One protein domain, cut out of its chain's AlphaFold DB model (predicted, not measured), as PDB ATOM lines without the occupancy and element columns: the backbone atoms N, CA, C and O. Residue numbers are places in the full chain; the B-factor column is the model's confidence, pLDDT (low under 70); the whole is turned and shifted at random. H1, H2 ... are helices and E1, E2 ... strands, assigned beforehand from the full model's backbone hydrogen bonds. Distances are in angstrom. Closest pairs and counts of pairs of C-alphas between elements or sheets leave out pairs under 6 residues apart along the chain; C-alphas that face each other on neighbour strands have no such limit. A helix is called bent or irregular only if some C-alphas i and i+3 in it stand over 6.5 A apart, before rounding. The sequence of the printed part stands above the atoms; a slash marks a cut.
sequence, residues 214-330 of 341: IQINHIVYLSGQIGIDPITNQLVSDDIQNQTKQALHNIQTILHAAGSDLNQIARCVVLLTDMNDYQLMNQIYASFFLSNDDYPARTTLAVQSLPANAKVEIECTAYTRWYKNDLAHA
ATOM      1  N   ILE A 214     -29.623  23.355 -46.322       78.25
ATOM      2  CA  ILE A 214     -29.607  22.012 -46.904       78.25
ATOM      3  C   ILE A 214     -31.044  21.607 -47.217       78.25
ATOM      4  O   ILE A 214     -31.937  21.703 -46.376       78.25
ATOM      5  N   GLN A 215     -31.262  21.104 -48.429       81.69
ATOM      6  CA  GLN A 215     -32.548  20.556 -48.834       81.69
ATOM      7  C   GLN A 215     -32.507  19.025 -48.837       81.69
ATOM      8  O   GLN A 215     -31.778  18.410 -49.619       81.69
ATOM      9  N   ILE A 216     -33.363  18.405 -48.023       72.56
ATOM     10  CA  ILE A 216     -33.594  16.957 -48.009       72.56
ATOM     11  C   ILE A 216     -35.029  16.715 -48.478       72.56
ATOM     12  O   ILE A 216     -35.994  17.114 -47.832       72.56
ATOM     13  N   ASN A 217     -35.182  16.055 -49.626       78.81
ATOM     14  CA  ASN A 217     -36.473  15.905 -50.307       78.81
ATOM     15  C   ASN A 217     -37.177  17.262 -50.531       78.81
ATOM     16  O   ASN A 217     -36.677  18.088 -51.295       78.81
ATOM     17  N   HIS A 218     -38.333  17.464 -49.898       81.19
ATOM     18  CA  HIS A 218     -39.158  18.673 -49.970       81.19
ATOM     19  C   HIS A 218     -38.990  19.576 -48.741       81.19
ATOM     20  O   HIS A 218     -39.696  20.573 -48.643       81.19
ATOM     21  N   ILE A 219     -38.085  19.240 -47.817       85.81
ATOM     22  CA  ILE A 219     -37.810  20.015 -46.607       85.81
ATOM     23  C   ILE A 219     -36.499  20.775 -46.798       85.81
ATOM     24  O   ILE A 219     -35.487  20.203 -47.207       85.81
ATOM     25  N   VAL A 220     -36.532  22.067 -46.502       87.25
ATOM     26  CA  VAL A 220     -35.389  22.974 -46.489       87.25
ATOM     27  C   VAL A 220     -35.058  23.280 -45.034       87.25
ATOM     28  O   VAL A 220     -35.877  23.859 -44.321       87.25
ATOM     29  N   TYR A 221     -33.863  22.890 -44.606       90.94
ATOM     30  CA  TYR A 221     -33.284  23.265 -43.320       90.94
ATOM     31  C   TYR A 221     -32.354  24.446 -43.558       90.94
ATOM     32  O   TYR A 221     -31.364  24.308 -44.278       90.94
ATOM     33  N   LEU A 222     -32.696  25.605 -43.009       92.25
ATOM     34  CA  LEU A 222     -31.976  26.850 -43.233       92.25
ATOM     35  C   LEU A 222     -31.228  27.235 -41.953       92.25
ATOM     36  O   LEU A 222     -31.831  27.286 -40.881       92.25
ATOM     37  N   SER A 223     -29.921  27.477 -42.070       89.12
ATOM     38  CA  SER A 223     -29.070  27.871 -40.942       89.12
ATOM     39  C   SER A 223     -29.439  29.254 -40.418       89.12
ATOM     40  O   SER A 223     -29.937  30.081 -41.175       89.12
ATOM     41  N   GLY A 224     -29.154  29.534 -39.146       94.19
ATOM     42  CA  GLY A 224     -29.456  30.827 -38.533       94.19
ATOM     43  C   GLY A 224     -28.961  32.015 -39.362       94.19
ATOM     44  O   GLY A 224     -27.814  32.061 -39.802       94.19
ATOM     45  N   GLN A 225     -29.868  32.954 -39.627       96.75
ATOM     46  CA  GLN A 225     -29.584  34.185 -40.352       96.75
ATOM     47  C   GLN A 225     -29.588  35.358 -39.386       96.75
ATOM     48  O   GLN A 225     -30.569  35.589 -38.678       96.75
ATOM     49  N   ILE A 226     -28.497  36.113 -39.407       97.06
ATOM     50  CA  ILE A 226     -28.352  37.398 -38.726       97.06
ATOM     51  C   ILE A 226     -28.506  38.549 -39.726       97.06
ATOM     52  O   ILE A 226     -28.535  38.342 -40.943       97.06
ATOM     53  N   GLY A 227     -28.600  39.775 -39.212       94.00
ATOM     54  CA  GLY A 227     -28.767  40.996 -40.001       94.00
ATOM     55  C   GLY A 227     -27.512  41.463 -40.744       94.00
ATOM     56  O   GLY A 227     -27.185  42.644 -40.679       94.00
ATOM     57  N   ILE A 228     -26.789  40.555 -41.404       87.50
ATOM     58  CA  ILE A 228     -25.611  40.877 -42.220       87.50
ATOM     59  C   ILE A 228     -26.028  41.227 -43.650       87.50
ATOM     60  O   ILE A 228     -26.876  40.553 -44.239       87.50
ATOM     61  N   ASP A 229     -25.403  42.249 -44.224       80.81
ATOM     62  CA  ASP A 229     -25.466  42.523 -45.658       80.81
ATOM     63  C   ASP A 229     -24.541  41.553 -46.422       80.81
ATOM     64  O   ASP A 229     -23.334  41.528 -46.164       80.81
ATOM     65  N   PRO A 230     -25.066  40.755 -47.372       73.50
ATOM     66  CA  PRO A 230     -24.277  39.775 -48.116       73.50
ATOM     67  C   PRO A 230     -23.178  40.389 -49.001       73.50
ATOM     68  O   PRO A 230     -22.274  39.666 -49.417       73.50
ATOM     69  N   ILE A 231     -23.240  41.689 -49.311       78.19
ATOM     70  CA  ILE A 231     -22.230  42.388 -50.118       78.19
ATOM     71  C   ILE A 231     -21.056  42.829 -49.243       78.19
ATOM     72  O   ILE A 231     -19.898  42.619 -49.602       78.19
ATOM     73  N   THR A 232     -21.345  43.456 -48.102       82.38
ATOM     74  CA  THR A 232     -20.319  44.040 -47.219       82.38
ATOM     75  C   THR A 232     -19.837  43.081 -46.132       82.38
ATOM     76  O   THR A 232     -18.783  43.307 -45.538       82.38
ATOM     77  N   ASN A 233     -20.582  42.000 -45.886       80.38
ATOM     78  CA  ASN A 233     -20.350  41.023 -44.825       80.38
ATOM     79  C   ASN A 233     -20.283  41.653 -43.417       80.38
ATOM     80  O   ASN A 233     -19.546  41.191 -42.544       80.38
ATOM     81  N   GLN A 234     -21.040  42.732 -43.208       88.19
ATOM     82  CA  GLN A 234     -21.150  43.476 -41.950       88.19
ATOM     83  C   GLN A 234     -22.614  43.545 -41.509       88.19
ATOM     84  O   GLN A 234     -23.521  43.423 -42.336       88.19
ATOM     85  N   LEU A 235     -22.858  43.744 -40.210       94.00
ATOM     86  CA  LEU A 235     -24.209  44.023 -39.717       94.00
ATOM     87  C   LEU A 235     -24.730  45.326 -40.335       94.00
ATOM     88  O   LEU A 235     -24.012  46.320 -40.386       94.00
ATOM     89  N   VAL A 236     -25.989  45.328 -40.781       94.56
ATOM     90  CA  VAL A 236     -26.590  46.503 -41.442       94.56
ATOM     91  C   VAL A 236     -26.844  47.677 -40.500       94.56
ATOM     92  O   VAL A 236     -27.050  48.796 -40.963       94.56
ATOM     93  N   SER A 237     -26.906  47.418 -39.194       95.44
ATOM     94  CA  SER A 237     -27.143  48.415 -38.152       95.44
ATOM     95  C   SER A 237     -26.889  47.821 -36.764       95.44
ATOM     96  O   SER A 237     -26.858  46.601 -36.605       95.44
ATOM     97  N   ASP A 238     -26.820  48.684 -35.753       95.38
ATOM     98  CA  ASP A 238     -26.795  48.334 -34.329       95.38
ATOM     99  C   ASP A 238     -28.205  48.202 -33.715       95.38
ATOM    100  O   ASP A 238     -28.355  47.837 -32.545       95.38
ATOM    101  N   ASP A 239     -29.266  48.513 -34.468       95.94
ATOM    102  CA  ASP A 239     -30.655  48.404 -34.010       95.94
ATOM    103  C   ASP A 239     -31.326  47.079 -34.416       95.94
ATOM    104  O   ASP A 239     -31.027  46.478 -35.452       95.94
ATOM    105  N   ILE A 240     -32.278  46.627 -33.595       98.00
ATOM    106  CA  ILE A 240     -33.004  45.374 -33.820       98.00
ATOM    107  C   ILE A 240     -33.877  45.409 -35.083       98.00
ATOM    108  O   ILE A 240     -34.055  44.372 -35.724       98.00
ATOM    109  N   GLN A 241     -34.433  46.564 -35.462       98.00
ATOM    110  CA  GLN A 241     -35.402  46.652 -36.559       98.00
ATOM    111  C   GLN A 241     -34.727  46.333 -37.889       98.00
ATOM    112  O   GLN A 241     -35.187  45.462 -38.631       98.00
ATOM    113  N   ASN A 242     -33.612  47.007 -38.161       98.06
ATOM    114  CA  ASN A 242     -32.844  46.829 -39.382       98.06
ATOM    115  C   ASN A 242     -32.177  45.453 -39.423       98.06
ATOM    116  O   ASN A 242     -32.228  44.794 -40.462       98.06
ATOM    117  N   GLN A 243     -31.655  44.956 -38.294       98.38
ATOM    118  CA  GLN A 243     -31.109  43.598 -38.250       98.38
ATOM    119  C   GLN A 243     -32.180  42.524 -38.503       98.38
ATOM    120  O   GLN A 243     -31.949  41.620 -39.304       98.38
ATOM    121  N   THR A 244     -33.367  42.639 -37.894       98.56
ATOM    122  CA  THR A 244     -34.484  41.694 -38.111       98.56
ATOM    123  C   THR A 244     -34.923  41.701 -39.572       98.56
ATOM    124  O   THR A 244     -35.099  40.644 -40.181       98.56
ATOM    125  N   LYS A 245     -35.066  42.895 -40.159       98.25
ATOM    126  CA  LYS A 245     -35.455  43.059 -41.561       98.25
ATOM    127  C   LYS A 245     -34.437  42.414 -42.502       98.25
ATOM    128  O   LYS A 245     -34.823  41.679 -43.410       98.25
ATOM    129  N   GLN A 246     -33.147  42.653 -42.273       96.94
ATOM    130  CA  GLN A 246     -32.093  42.071 -43.098       96.94
ATOM    131  C   GLN A 246     -32.017  40.548 -42.943       96.94
ATOM    132  O   GLN A 246     -31.931  39.848 -43.949       96.94
ATOM    133  N   ALA A 247     -32.124  40.021 -41.719       97.56
ATOM    134  CA  ALA A 247     -32.153  38.579 -41.481       97.56
ATOM    135  C   ALA A 247     -33.289  37.902 -42.271       97.56
ATOM    136  O   ALA A 247     -33.064  36.899 -42.945       97.56
ATOM    137  N   LEU A 248     -34.492  38.486 -42.275       97.88
ATOM    138  CA  LEU A 248     -35.633  37.964 -43.035       97.88
ATOM    139  C   LEU A 248     -35.449  38.079 -44.558       97.88
ATOM    140  O   LEU A 248     -35.854  37.169 -45.283       97.88
ATOM    141  N   HIS A 249     -34.789  39.127 -45.063       93.50
ATOM    142  CA  HIS A 249     -34.412  39.213 -46.481       93.50
ATOM    143  C   HIS A 249     -33.362  38.168 -46.881       93.50
ATOM    144  O   HIS A 249     -33.462  37.574 -47.960       93.50
ATOM    145  N   ASN A 250     -32.393  37.891 -46.008       88.19
ATOM    146  CA  ASN A 250     -31.409  36.830 -46.218       88.19
ATOM    147  C   ASN A 250     -32.108  35.462 -46.281       88.19
ATOM    148  O   ASN A 250     -31.910  34.713 -47.241       88.19
ATOM    149  N   ILE A 251     -33.020  35.184 -45.339       95.62
ATOM    150  CA  ILE A 251     -33.871  33.983 -45.347       95.62
ATOM    151  C   ILE A 251     -34.651  33.882 -46.658       95.62
ATOM    152  O   ILE A 251     -34.608  32.849 -47.323       95.62
ATOM    153  N   GLN A 252     -35.346  34.949 -47.059       91.06
ATOM    154  CA  GLN A 252     -36.132  34.981 -48.291       91.06
ATOM    155  C   GLN A 252     -35.276  34.648 -49.520       91.06
ATOM    156  O   GLN A 252     -35.685  33.846 -50.359       91.06
ATOM    157  N   THR A 253     -34.077  35.223 -49.603       81.50
ATOM    158  CA  THR A 253     -33.136  35.000 -50.708       81.50
ATOM    159  C   THR A 253     -32.693  33.537 -50.777       81.50
ATOM    160  O   THR A 253     -32.755  32.918 -51.843       81.50
ATOM    161  N   ILE A 254     -32.315  32.950 -49.638       81.81
ATOM    162  CA  ILE A 254     -31.880  31.550 -49.556       81.81
ATOM    163  C   ILE A 254     -33.045  30.597 -49.867       81.81
ATOM    164  O   ILE A 254     -32.882  29.650 -50.639       81.81
ATOM    165  N   LEU A 255     -34.243  30.860 -49.333       84.69
ATOM    166  CA  LEU A 255     -35.436  30.065 -49.630       84.69
ATOM    167  C   LEU A 255     -35.794  30.123 -51.117       84.69
ATOM    168  O   LEU A 255     -36.102  29.086 -51.703       84.69
ATOM    169  N   HIS A 256     -35.701  31.290 -51.757       80.94
ATOM    170  CA  HIS A 256     -35.926  31.410 -53.198       80.94
ATOM    171  C   HIS A 256     -34.916  30.602 -54.016       80.94
ATOM    172  O   HIS A 256     -35.323  29.891 -54.939       80.94
ATOM    173  N   ALA A 257     -33.632  30.628 -53.645       73.69
ATOM    174  CA  ALA A 257     -32.614  29.788 -54.277       73.69
ATOM    175  C   ALA A 257     -32.917  28.281 -54.120       73.69
ATOM    176  O   ALA A 257     -32.645  27.498 -55.030       73.69
ATOM    177  N   ALA A 258     -33.552  27.885 -53.011       73.31
ATOM    178  CA  ALA A 258     -34.005  26.520 -52.737       73.31
ATOM    179  C   ALA A 258     -35.390  26.165 -53.336       73.31
ATOM    180  O   ALA A 258     -35.936  25.098 -53.054       73.31
ATOM    181  N   GLY A 259     -36.001  27.032 -54.156       78.69
ATOM    182  CA  GLY A 259     -37.331  26.779 -54.736       78.69
ATOM    183  C   GLY A 259     -38.485  26.845 -53.719       78.69
ATOM    184  O   GLY A 259     -39.514  26.178 -53.877       78.69
ATOM    185  N   SER A 260     -38.305  27.635 -52.666       87.00
ATOM    186  CA  SER A 260     -39.235  27.894 -51.568       87.00
ATOM    187  C   SER A 260     -39.548  29.403 -51.465       87.00
ATOM    188  O   SER A 260     -39.157  30.200 -52.326       87.00
ATOM    189  N   ASP A 261     -40.307  29.797 -50.445       88.31
ATOM    190  CA  ASP A 261     -40.513  31.182 -50.018       88.31
ATOM    191  C   ASP A 261     -40.939  31.250 -48.541       88.31
ATOM    192  O   ASP A 261     -41.136  30.222 -47.892       88.31
ATOM    193  N   LEU A 262     -41.092  32.467 -48.012       91.25
ATOM    194  CA  LEU A 262     -41.470  32.709 -46.615       91.25
ATOM    195  C   LEU A 262     -42.809  32.056 -46.226       91.25
ATOM    196  O   LEU A 262     -42.960  31.600 -45.096       91.25
ATOM    197  N   ASN A 263     -43.759  31.926 -47.159       89.06
ATOM    198  CA  ASN A 263     -45.053  31.295 -46.886       89.06
ATOM    199  C   ASN A 263     -44.933  29.772 -46.739       89.06
ATOM    200  O   ASN A 263     -45.849  29.116 -46.244       89.06
ATOM    201  N   GLN A 264     -43.819  29.179 -47.170       89.75
ATOM    202  CA  GLN A 264     -43.559  27.753 -47.007       89.75
ATOM    203  C   GLN A 264     -42.877  27.403 -45.682       89.75
ATOM    204  O   GLN A 264     -42.632  26.221 -45.425       89.75
ATOM    205  N   ILE A 265     -42.550  28.391 -44.848       93.50
ATOM    206  CA  ILE A 265     -41.915  28.138 -43.560       93.50
ATOM    207  C   ILE A 265     -42.905  27.415 -42.640       93.50
ATOM    208  O   ILE A 265     -44.023  27.871 -42.408       93.50
ATOM    209  N   ALA A 266     -42.482  26.268 -42.111       91.88
ATOM    210  CA  ALA A 266     -43.248  25.482 -41.150       91.88
ATOM    211  C   ALA A 266     -42.913  25.883 -39.711       91.88
ATOM    212  O   ALA A 266     -43.801  25.971 -38.861       91.88
ATOM    213  N   ARG A 267     -41.624  26.129 -39.445       96.12
ATOM    214  CA  ARG A 267     -41.116  26.473 -38.118       96.12
ATOM    215  C   ARG A 267     -39.991  27.501 -38.184       96.12
ATOM    216  O   ARG A 267     -39.111  27.381 -39.032       96.12
ATOM    217  N   CYS A 268     -39.978  28.418 -37.221       97.38
ATOM    218  CA  CYS A 268     -38.857  29.305 -36.917       97.38
ATOM    219  C   CYS A 268     -38.356  29.119 -35.480       97.38
ATOM    220  O   CYS A 268     -39.143  28.862 -34.560       97.38
ATOM    221  N   VAL A 269     -37.061  29.350 -35.279       98.50
ATOM    222  CA  VAL A 269     -36.497  29.678 -33.966       98.50
ATOM    223  C   VAL A 269     -35.870  31.058 -34.061       98.50
ATOM    224  O   VAL A 269     -35.104  31.330 -34.980       98.50
ATOM    225  N   VAL A 270     -36.253  31.934 -33.137       98.50
ATOM    226  CA  VAL A 270     -35.746  33.302 -33.040       98.50
ATOM    227  C   VAL A 270     -34.924  33.419 -31.768       98.50
ATOM    228  O   VAL A 270     -35.420  33.137 -30.677       98.50
ATOM    229  N   LEU A 271     -33.678  33.841 -31.907       98.62
ATOM    230  CA  LEU A 271     -32.754  34.069 -30.806       98.62
ATOM    231  C   LEU A 271     -32.560  35.579 -30.656       98.62
ATOM    232  O   LEU A 271     -32.263  36.247 -31.644       98.62
ATOM    233  N   LEU A 272     -32.749  36.107 -29.449       98.56
ATOM    234  CA  LEU A 272     -32.570  37.524 -29.117       98.56
ATOM    235  C   LEU A 272     -31.533  37.686 -28.009       98.56
ATOM    236  O   LEU A 272     -31.538  36.909 -27.056       98.56
ATOM    237  N   THR A 273     -30.684  38.709 -28.093       98.25
ATOM    238  CA  THR A 273     -29.747  39.037 -27.000       98.25
ATOM    239  C   THR A 273     -30.373  39.904 -25.904       98.25
ATOM    240  O   THR A 273     -29.914  39.863 -24.765       98.25
ATOM    241  N   ASP A 274     -31.449  40.635 -26.210       97.44
ATOM    242  CA  ASP A 274     -32.255  41.390 -25.244       97.44
ATOM    243  C   ASP A 274     -33.752  41.121 -25.478       97.44
ATOM    244  O   ASP A 274     -34.256  41.230 -26.595       97.44
ATOM    245  N   MET A 275     -34.496  40.772 -24.424       97.62
ATOM    246  CA  MET A 275     -35.945  40.553 -24.521       97.62
ATOM    247  C   MET A 275     -36.766  41.840 -24.531       97.62
ATOM    248  O   MET A 275     -37.936  41.792 -24.913       97.62
ATOM    249  N   ASN A 276     -36.175  42.991 -24.203       97.88
ATOM    250  CA  ASN A 276     -36.824  44.287 -24.409       97.88
ATOM    251  C   ASN A 276     -37.115  44.543 -25.900       97.88
ATOM    252  O   ASN A 276     -38.095  45.199 -26.245       97.88
ATOM    253  N   ASP A 277     -36.321  43.940 -26.788       97.81
ATOM    254  CA  ASP A 277     -36.468  44.032 -28.240       97.81
ATOM    255  C   ASP A 277     -37.583  43.124 -28.804       97.81
ATOM    256  O   ASP A 277     -37.933  43.214 -29.985       97.81
ATOM    257  N   TYR A 278     -38.197  42.263 -27.979       97.62
ATOM    258  CA  TYR A 278     -39.166  41.253 -28.421       97.62
ATOM    259  C   TYR A 278     -40.370  41.845 -29.159       97.62
ATOM    260  O   TYR A 278     -40.763  41.352 -30.219       97.62
ATOM    261  N   GLN A 279     -40.964  42.911 -28.616       97.69
ATOM    262  CA  GLN A 279     -42.146  43.532 -29.214       97.69
ATOM    263  C   GLN A 279     -41.821  44.151 -30.577       97.69
ATOM    264  O   GLN A 279     -42.592  44.005 -31.525       97.69
ATOM    265  N   LEU A 280     -40.661  44.794 -30.683       97.75
ATOM    266  CA  LEU A 280     -40.224  45.473 -31.893       97.75
ATOM    267  C   LEU A 280     -39.824  44.477 -32.990       97.75
ATOM    268  O   LEU A 280     -40.254  44.614 -34.136       97.75
ATOM    269  N   MET A 281     -39.097  43.415 -32.628       97.88
ATOM    270  CA  MET A 281     -38.803  42.294 -33.526       97.88
ATOM    271  C   MET A 281     -40.094  41.670 -34.069       97.88
ATOM    272  O   MET A 281     -40.200  41.444 -35.273       97.88
ATOM    273  N   ASN A 282     -41.110  41.455 -33.222       97.25
ATOM    274  CA  ASN A 282     -42.388  40.876 -33.646       97.25
ATOM    275  C   ASN A 282     -43.130  41.727 -34.677       97.25
ATOM    276  O   ASN A 282     -43.706  41.169 -35.609       97.25
ATOM    277  N   GLN A 283     -43.107  43.054 -34.530       96.12
ATOM    278  CA  GLN A 283     -43.725  43.966 -35.495       96.12
ATOM    279  C   GLN A 283     -43.079  43.833 -36.879       96.12
ATOM    280  O   GLN A 283     -43.782  43.709 -37.881       96.12
ATOM    281  N   ILE A 284     -41.743  43.794 -36.934       97.12
ATOM    282  CA  ILE A 284     -41.016  43.602 -38.194       97.12
ATOM    283  C   ILE A 284     -41.258  42.195 -38.742       97.12
ATOM    284  O   ILE A 284     -41.607  42.060 -39.910       97.12
ATOM    285  N   TYR A 285     -41.151  41.159 -37.909       96.19
ATOM    286  CA  TYR A 285     -41.381  39.769 -38.305       96.19
ATOM    287  C   TYR A 285     -42.756  39.572 -38.948       96.19
ATOM    288  O   TYR A 285     -42.844  38.992 -40.026       96.19
ATOM    289  N   ALA A 286     -43.819  40.102 -38.334       93.44
ATOM    290  CA  ALA A 286     -45.177  39.987 -38.857       93.44
ATOM    291  C   ALA A 286     -45.329  40.614 -40.254       93.44
ATOM    292  O   ALA A 286     -46.019  40.052 -41.100       93.44
ATOM    293  N   SER A 287     -44.627  41.719 -40.534       92.75
ATOM    294  CA  SER A 287     -44.717  42.428 -41.822       92.75
ATOM    295  C   SER A 287     -44.210  41.634 -43.036       92.75
ATOM    296  O   SER A 287     -44.517  41.990 -44.171       92.75
ATOM    297  N   PHE A 288     -43.452  40.556 -42.817       92.81
ATOM    298  CA  PHE A 288     -42.913  39.705 -43.882       92.81
ATOM    299  C   PHE A 288     -43.866  38.585 -44.325       92.81
ATOM    300  O   PHE A 288     -43.596  37.921 -45.328       92.81
ATOM    301  N   PHE A 289     -44.973  38.365 -43.609       88.31
ATOM    302  CA  PHE A 289     -45.953  37.329 -43.933       88.31
ATOM    303  C   PHE A 289     -47.217  37.956 -44.529       88.31
ATOM    304  O   PHE A 289     -47.702  38.980 -44.060       88.31
ATOM    305  N   LEU A 290     -47.749  37.342 -45.592       73.94
ATOM    306  CA  LEU A 290     -48.844  37.915 -46.391       73.94
ATOM    307  C   LEU A 290     -50.194  37.974 -45.657       73.94
ATOM    308  O   LEU A 290     -51.048  38.779 -46.019       73.94
ATOM    309  N   SER A 291     -50.409  37.113 -44.663       70.50
ATOM    310  CA  SER A 291     -51.657  37.041 -43.902       70.50
ATOM    311  C   SER A 291     -51.376  36.973 -42.410       70.50
ATOM    312  O   SER A 291     -50.593  36.129 -41.972       70.50
ATOM    313  N   ASN A 292     -52.100  37.782 -41.636       64.75
ATOM    314  CA  ASN A 292     -51.956  37.870 -40.181       64.75
ATOM    315  C   ASN A 292     -52.356  36.590 -39.418       64.75
ATOM    316  O   ASN A 292     -52.173  36.541 -38.208       64.75
ATOM    317  N   ASP A 293     -52.860  35.562 -40.110       66.19
ATOM    318  CA  ASP A 293     -53.345  34.308 -39.518       66.19
ATOM    319  C   ASP A 293     -52.562  33.058 -39.990       66.19
ATOM    320  O   ASP A 293     -52.934  31.925 -39.667       66.19
ATOM    321  N   ASP A 294     -51.471  33.226 -40.755       75.44
ATOM    322  CA  ASP A 294     -50.633  32.108 -41.238       75.44
ATOM    323  C   ASP A 294     -49.150  32.272 -40.886       75.44
ATOM    324  O   ASP A 294     -48.272  32.267 -41.751       75.44
ATOM    325  N   TYR A 295     -48.862  32.422 -39.592       87.12
ATOM    326  CA  TYR A 295     -47.486  32.428 -39.100       87.12
ATOM    327  C   TYR A 295     -46.930  31.006 -38.924       87.12
ATOM    328  O   TYR A 295     -47.665  30.095 -38.522       87.12
ATOM    329  N   PRO A 296     -45.618  30.803 -39.138       92.25
ATOM    330  CA  PRO A 296     -44.951  29.558 -38.785       92.25
ATOM    331  C   PRO A 296     -45.053  29.243 -37.289       92.25
ATOM    332  O   PRO A 296     -45.111  30.146 -36.450       92.25
ATOM    333  N   ALA A 297     -44.964  27.958 -36.933       93.69
ATOM    334  CA  ALA A 297     -44.723  27.585 -35.543       93.69
ATOM    335  C   ALA A 297     -43.412  28.232 -35.076       93.69
ATOM    336  O   ALA A 297     -42.392  28.130 -35.757       93.69
ATOM    337  N   ARG A 298     -43.404  28.901 -33.924       96.62
ATOM    338  CA  ARG A 298     -42.251  29.713 -33.521       96.62
ATOM    339  C   ARG A 298     -41.849  29.466 -32.078       96.62
ATOM    340  O   ARG A 298     -42.697  29.388 -31.197       96.62
ATOM    341  N   THR A 299     -40.544  29.380 -31.848       97.62
ATOM    342  CA  THR A 299     -39.939  29.455 -30.514       97.62
ATOM    343  C   THR A 299     -39.051  30.691 -30.466       97.62
ATOM    344  O   THR A 299     -38.268  30.900 -31.389       97.62
ATOM    345  N   THR A 300     -39.158  31.499 -29.412       98.00
ATOM    346  CA  THR A 300     -38.270  32.648 -29.195       98.00
ATOM    347  C   THR A 300     -37.538  32.486 -27.873       98.00
ATOM    348  O   THR A 300     -38.166  32.152 -26.871       98.00
ATOM    349  N   LEU A 301     -36.222  32.686 -27.885       97.31
ATOM    350  CA  LEU A 301     -35.347  32.498 -26.732       97.31
ATOM    351  C   LEU A 301     -34.469  33.734 -26.531       97.31
ATOM    352  O   LEU A 301     -33.981  34.313 -27.501       97.31
ATOM    353  N   ALA A 302     -34.231  34.077 -25.268       97.44
ATOM    354  CA  ALA A 302     -33.155  34.978 -24.887       97.44
ATOM    355  C   ALA A 302     -31.837  34.193 -24.842       97.44
ATOM    356  O   ALA A 302     -31.781  33.121 -24.234       97.44
ATOM    357  N   VAL A 303     -30.785  34.712 -25.465       97.88
ATOM    358  CA  VAL A 303     -29.445  34.115 -25.484       97.88
ATOM    359  C   VAL A 303     -28.409  35.119 -24.999       97.88
ATOM    360  O   VAL A 303     -28.608  36.324 -25.086       97.88
ATOM    361  N   GLN A 304     -27.283  34.625 -24.483       97.69
ATOM    362  CA  GLN A 304     -26.235  35.493 -23.943       97.69
ATOM    363  C   GLN A 304     -25.560  36.348 -25.028       97.69
ATOM    364  O   GLN A 304     -25.237  37.509 -24.790       97.69
ATOM    365  N   SER A 305     -25.313  35.767 -26.202       96.50
ATOM    366  CA  SER A 305     -24.669  36.434 -27.330       96.50
ATOM    367  C   SER A 305     -24.957  35.690 -28.633       96.50
ATOM    368  O   SER A 305     -25.358  34.525 -28.624       96.50
ATOM    369  N   LEU A 306     -24.750  36.383 -29.751       96.94
ATOM    370  CA  LEU A 306     -24.880  35.859 -31.108       96.94
ATOM    371  C   LEU A 306     -23.605  36.161 -31.916       96.94
ATOM    372  O   LEU A 306     -22.849  37.071 -31.549       96.94
ATOM    373  N   PRO A 307     -23.349  35.435 -33.020       91.56
ATOM    374  CA  PRO A 307     -22.248  35.736 -33.929       91.56
ATOM    375  C   PRO A 307     -22.253  37.201 -34.385       91.56
ATOM    376  O   PRO A 307     -23.306  37.818 -34.541       91.56
ATOM    377  N   ALA A 308     -21.060  37.764 -34.588       91.19
ATOM    378  CA  ALA A 308     -20.855  39.164 -34.976       91.19
ATOM    379  C   ALA A 308     -21.481  40.211 -34.024       91.19
ATOM    380  O   ALA A 308     -21.642  41.359 -34.422       91.19
ATOM    381  N   ASN A 309     -21.806  39.842 -32.777       95.00
ATOM    382  CA  ASN A 309     -22.561  40.677 -31.831       95.00
ATOM    383  C   ASN A 309     -23.946  41.092 -32.358       95.00
ATOM    384  O   ASN A 309     -24.451  42.165 -32.026       95.00
ATOM    385  N   ALA A 310     -24.569  40.245 -33.182       97.38
ATOM    386  CA  ALA A 310     -25.931  40.469 -33.639       97.38
ATOM    387  C   ALA A 310     -26.917  40.535 -32.457       97.38
ATOM    388  O   ALA A 310     -26.708  39.935 -31.400       97.38
ATOM    389  N   LYS A 311     -28.026  41.244 -32.656       98.31
ATOM    390  CA  LYS A 311     -29.152  41.306 -31.715       98.31
ATOM    391  C   LYS A 311     -30.199  40.230 -31.966       98.31
ATOM    392  O   LYS A 311     -30.931  39.868 -31.049       98.31
ATOM    393  N   VAL A 312     -30.263  39.725 -33.198       98.56
ATOM    394  CA  VAL A 312     -31.214  38.696 -33.614       98.56
ATOM    395  C   VAL A 312     -30.581  37.695 -34.568       98.56
ATOM    396  O   VAL A 312     -29.864  38.074 -35.493       98.56
ATOM    397  N   GLU A 313     -30.902  36.424 -34.359       98.50
ATOM    398  CA  GLU A 313     -30.635  35.330 -35.288       98.50
ATOM    399  C   GLU A 313     -31.920  34.527 -35.492       98.50
ATOM    400  O   GLU A 313     -32.639  34.224 -34.535       98.50
ATOM    401  N   ILE A 314     -32.241  34.209 -36.746       98.50
ATOM    402  CA  ILE A 314     -33.459  33.481 -37.106       98.50
ATOM    403  C   ILE A 314     -33.083  32.263 -37.941       98.50
ATOM    404  O   ILE A 314     -32.590  32.399 -39.058       98.50
ATOM    405  N   GLU A 315     -33.364  31.067 -37.430       96.88
ATOM    406  CA  GLU A 315     -33.340  29.835 -38.225       96.88
ATOM    407  C   GLU A 315     -34.756  29.429 -38.629       96.88
ATOM    408  O   GLU A 315     -35.749  29.767 -37.965       96.88
ATOM    409  N   CYS A 316     -34.871  28.671 -39.719       97.44
ATOM    410  CA  CYS A 316     -36.168  28.162 -40.132       97.44
ATOM    411  C   CYS A 316     -36.102  26.811 -40.841       97.44
ATOM    412  O   CYS A 316     -35.136  26.468 -41.521       97.44
ATOM    413  N   THR A 317     -37.191  26.058 -40.714       96.25
ATOM    414  CA  THR A 317     -37.476  24.883 -41.538       96.25
ATOM    415  C   THR A 317     -38.660  25.198 -42.440       96.25
ATOM    416  O   THR A 317     -39.717  25.614 -41.958       96.25
ATOM    417  N   ALA A 318     -38.492  24.988 -43.741       92.88
ATOM    418  CA  ALA A 318     -39.492  25.294 -44.756       92.88
ATOM    419  C   ALA A 318     -39.741  24.109 -45.688       92.88
ATOM    420  O   ALA A 318     -38.958  23.163 -45.747       92.88
ATOM    421  N   TYR A 319     -40.829  24.181 -46.444       85.88
ATOM    422  CA  TYR A 319     -41.112  23.256 -47.533       85.88
ATOM    423  C   TYR A 319     -40.776  23.877 -48.892       85.88
ATOM    424  O   TYR A 319     -40.753  25.095 -49.045       85.88
ATOM    425  N   THR A 320     -40.516  23.078 -49.921       80.06
ATOM    426  CA  THR A 320     -40.481  23.607 -51.295       80.06
ATOM    427  C   THR A 320     -41.904  23.946 -51.763       80.06
ATOM    428  O   THR A 320     -42.858  23.272 -51.370       80.06
ATOM    429  N   ARG A 321     -42.068  24.972 -52.620       64.50
ATOM    430  CA  ARG A 321     -43.391  25.502 -53.052       64.50
ATOM    431  C   ARG A 321     -44.379  24.442 -53.549       64.50
ATOM    432  O   ARG A 321     -45.588  24.599 -53.422       64.50
ATOM    433  N   TRP A 322     -43.856  23.366 -54.120       53.06
ATOM    434  CA  TRP A 322     -44.630  22.272 -54.694       53.06
ATOM    435  C   TRP A 322     -45.384  21.456 -53.631       53.06
ATOM    436  O   TRP A 322     -46.438  20.913 -53.922       53.06
ATOM    437  N   TYR A 323     -44.888  21.401 -52.390       47.50
ATOM    438  CA  TYR A 323     -45.434  20.527 -51.350       47.50
ATOM    439  C   TYR A 323     -46.649  21.122 -50.614       47.50
ATOM    440  O   TYR A 323     -47.650  20.432 -50.426       47.50
ATOM    441  N   LYS A 324     -46.617  22.407 -50.225       47.81
ATOM    442  CA  LYS A 324     -47.723  23.024 -49.457       47.81
ATOM    443  C   LYS A 324     -48.963  23.287 -50.327       47.81
ATOM    444  O   LYS A 324     -50.077  23.220 -49.818       47.81
ATOM    445  N   ASN A 325     -48.788  23.502 -51.637       47.88
ATOM    446  CA  ASN A 325     -49.903  23.664 -52.580       47.88
ATOM    447  C   ASN A 325     -50.673  22.349 -52.822       47.88
ATOM    448  O   ASN A 325     -51.897  22.380 -52.899       47.88
ATOM    449  N   ASP A 326     -50.000  21.192 -52.852       40.94
ATOM    450  CA  ASP A 326     -50.678  19.882 -52.885       40.94
ATOM    451  C   ASP A 326     -51.362  19.559 -51.536       40.94
ATOM    452  O   ASP A 326     -52.452  18.984 -51.505       40.94
ATOM    453  N   LEU A 327     -50.784  19.993 -50.406       41.84
ATOM    454  CA  LEU A 327     -51.404  19.875 -49.076       41.84
ATOM    455  C   LEU A 327     -52.604  20.807 -48.861       41.84
ATOM    456  O   LEU A 327     -53.428  20.525 -48.003       41.84
ATOM    457  N   ALA A 328     -52.746  21.898 -49.615       44.28
ATOM    458  CA  ALA A 328     -53.957  22.718 -49.563       44.28
ATOM    459  C   ALA A 328     -55.164  21.999 -50.200       44.28
ATOM    460  O   ALA A 328     -56.306  22.247 -49.816       44.28
ATOM    461  N   HIS A 329     -54.919  21.073 -51.135       35.88
ATOM    462  CA  HIS A 329     -55.956  20.243 -51.758       35.88
ATOM    463  C   HIS A 329     -56.261  18.954 -50.977       35.88
ATOM    464  O   HIS A 329     -57.359  18.409 -51.089       35.88
ATOM    465  N   ALA A 330     -55.331  18.483 -50.143       33.75
ATOM    466  CA  ALA A 330     -55.562  17.400 -49.199       33.75
ATOM    467  C   ALA A 330     -55.843  17.985 -47.806       33.75
ATOM    468  O   ALA A 330     -54.920  18.443 -47.154       33.75
TER     469      ALA A 330
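This is residues 214 to 330 of the 341 residues of the protein "Hypothetical protein" of Rotaria sp. Silwood2 (UniProt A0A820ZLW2). A twisted five-stranded sheet has two helices, H1 and H2, packed over one face in two layers, while its other face is bare. The short last helix, H3, sits past the end of E5 and only grazes the sheet with residues 321 to 324. The printed part has 117 residues, with three named helices and five named strands in the order E1 E2 H1 E3 H2 E4 E5 H3. The mixed sheet runs E1 E2 E5 E3 E4, and the class is mixed, helices and strands. The whole is compact, with a radius of gyration of the C-alphas of 14.2 A and spans of 43 by 30 by 22 A.

Begin at C-alpha 214, at (-29.607, 22.012, -46.904), where E1 runs to residue 216. E2 takes residues 219 to 226 over 21.3 A. H1, residues 240 to 257, starts at (-33.004, 45.374, -33.820) and covers 25.7 A. Next come E3, residues 265 to 272, 19.6 A, and H2, residues 275 to 287, 19.5 A; H2 is irregular, with C-alphas 276 and 279 7.2 A apart. E4 holds residues 297 to 302, and E5 residues 312 to 319 over 23.0 A. H3, residues 321 to 329, ends at (-55.956, 20.243, -51.758); it is neither bent nor irregular, but only just: C-alphas 321 and 324 are 6.2 A apart.

Look first at the hairpin E1 and E2, antiparallel, with N 214 and O 221 at 2.8 A. E2 and E5 are antiparallel, with N 220 and O 318 at 2.8 A. E5 and E3 are antiparallel too, with N 271 and O 313 at 2.9 A. E3 and E4 are parallel, with N 268 and O 297 at 2.8 A. H1 is on the sheet at a height of 9.0 A, along the strands; its closest C-alphas to E2 are Ala 247 and Ile 226, 4.8 A. H2 is on the same face at 9.6 A, over E3. H1 touches H2 with residues 240 to 248 alone, at a steep tilt of 45 degrees, the same way; the closest C-alphas are Gln 241 and Met 281, 6.3 A. E2, H1, E3 form a split strand-helix-strand unit, two strands running the same way with E5 between them, and E3, H2, E4 a strand-helix-strand unit of parallel neighbours; both crossovers are right-handed. In H1 every O i to N i+4 pair is within hydrogen-bond range; H2 has 7 of 9, and H3 2 of 5, with 4 of 6 O i to N i+3 pairs.

The C-alphas of Asp 238 and Ala 330 are the two farthest apart, 44.8 A. The printed part has no cut. The link from E2 to H1 is long, 13 residues. Mean pLDDT of the printed part is 87.2; residues 292 to 293 and 321 to 330 are under 70.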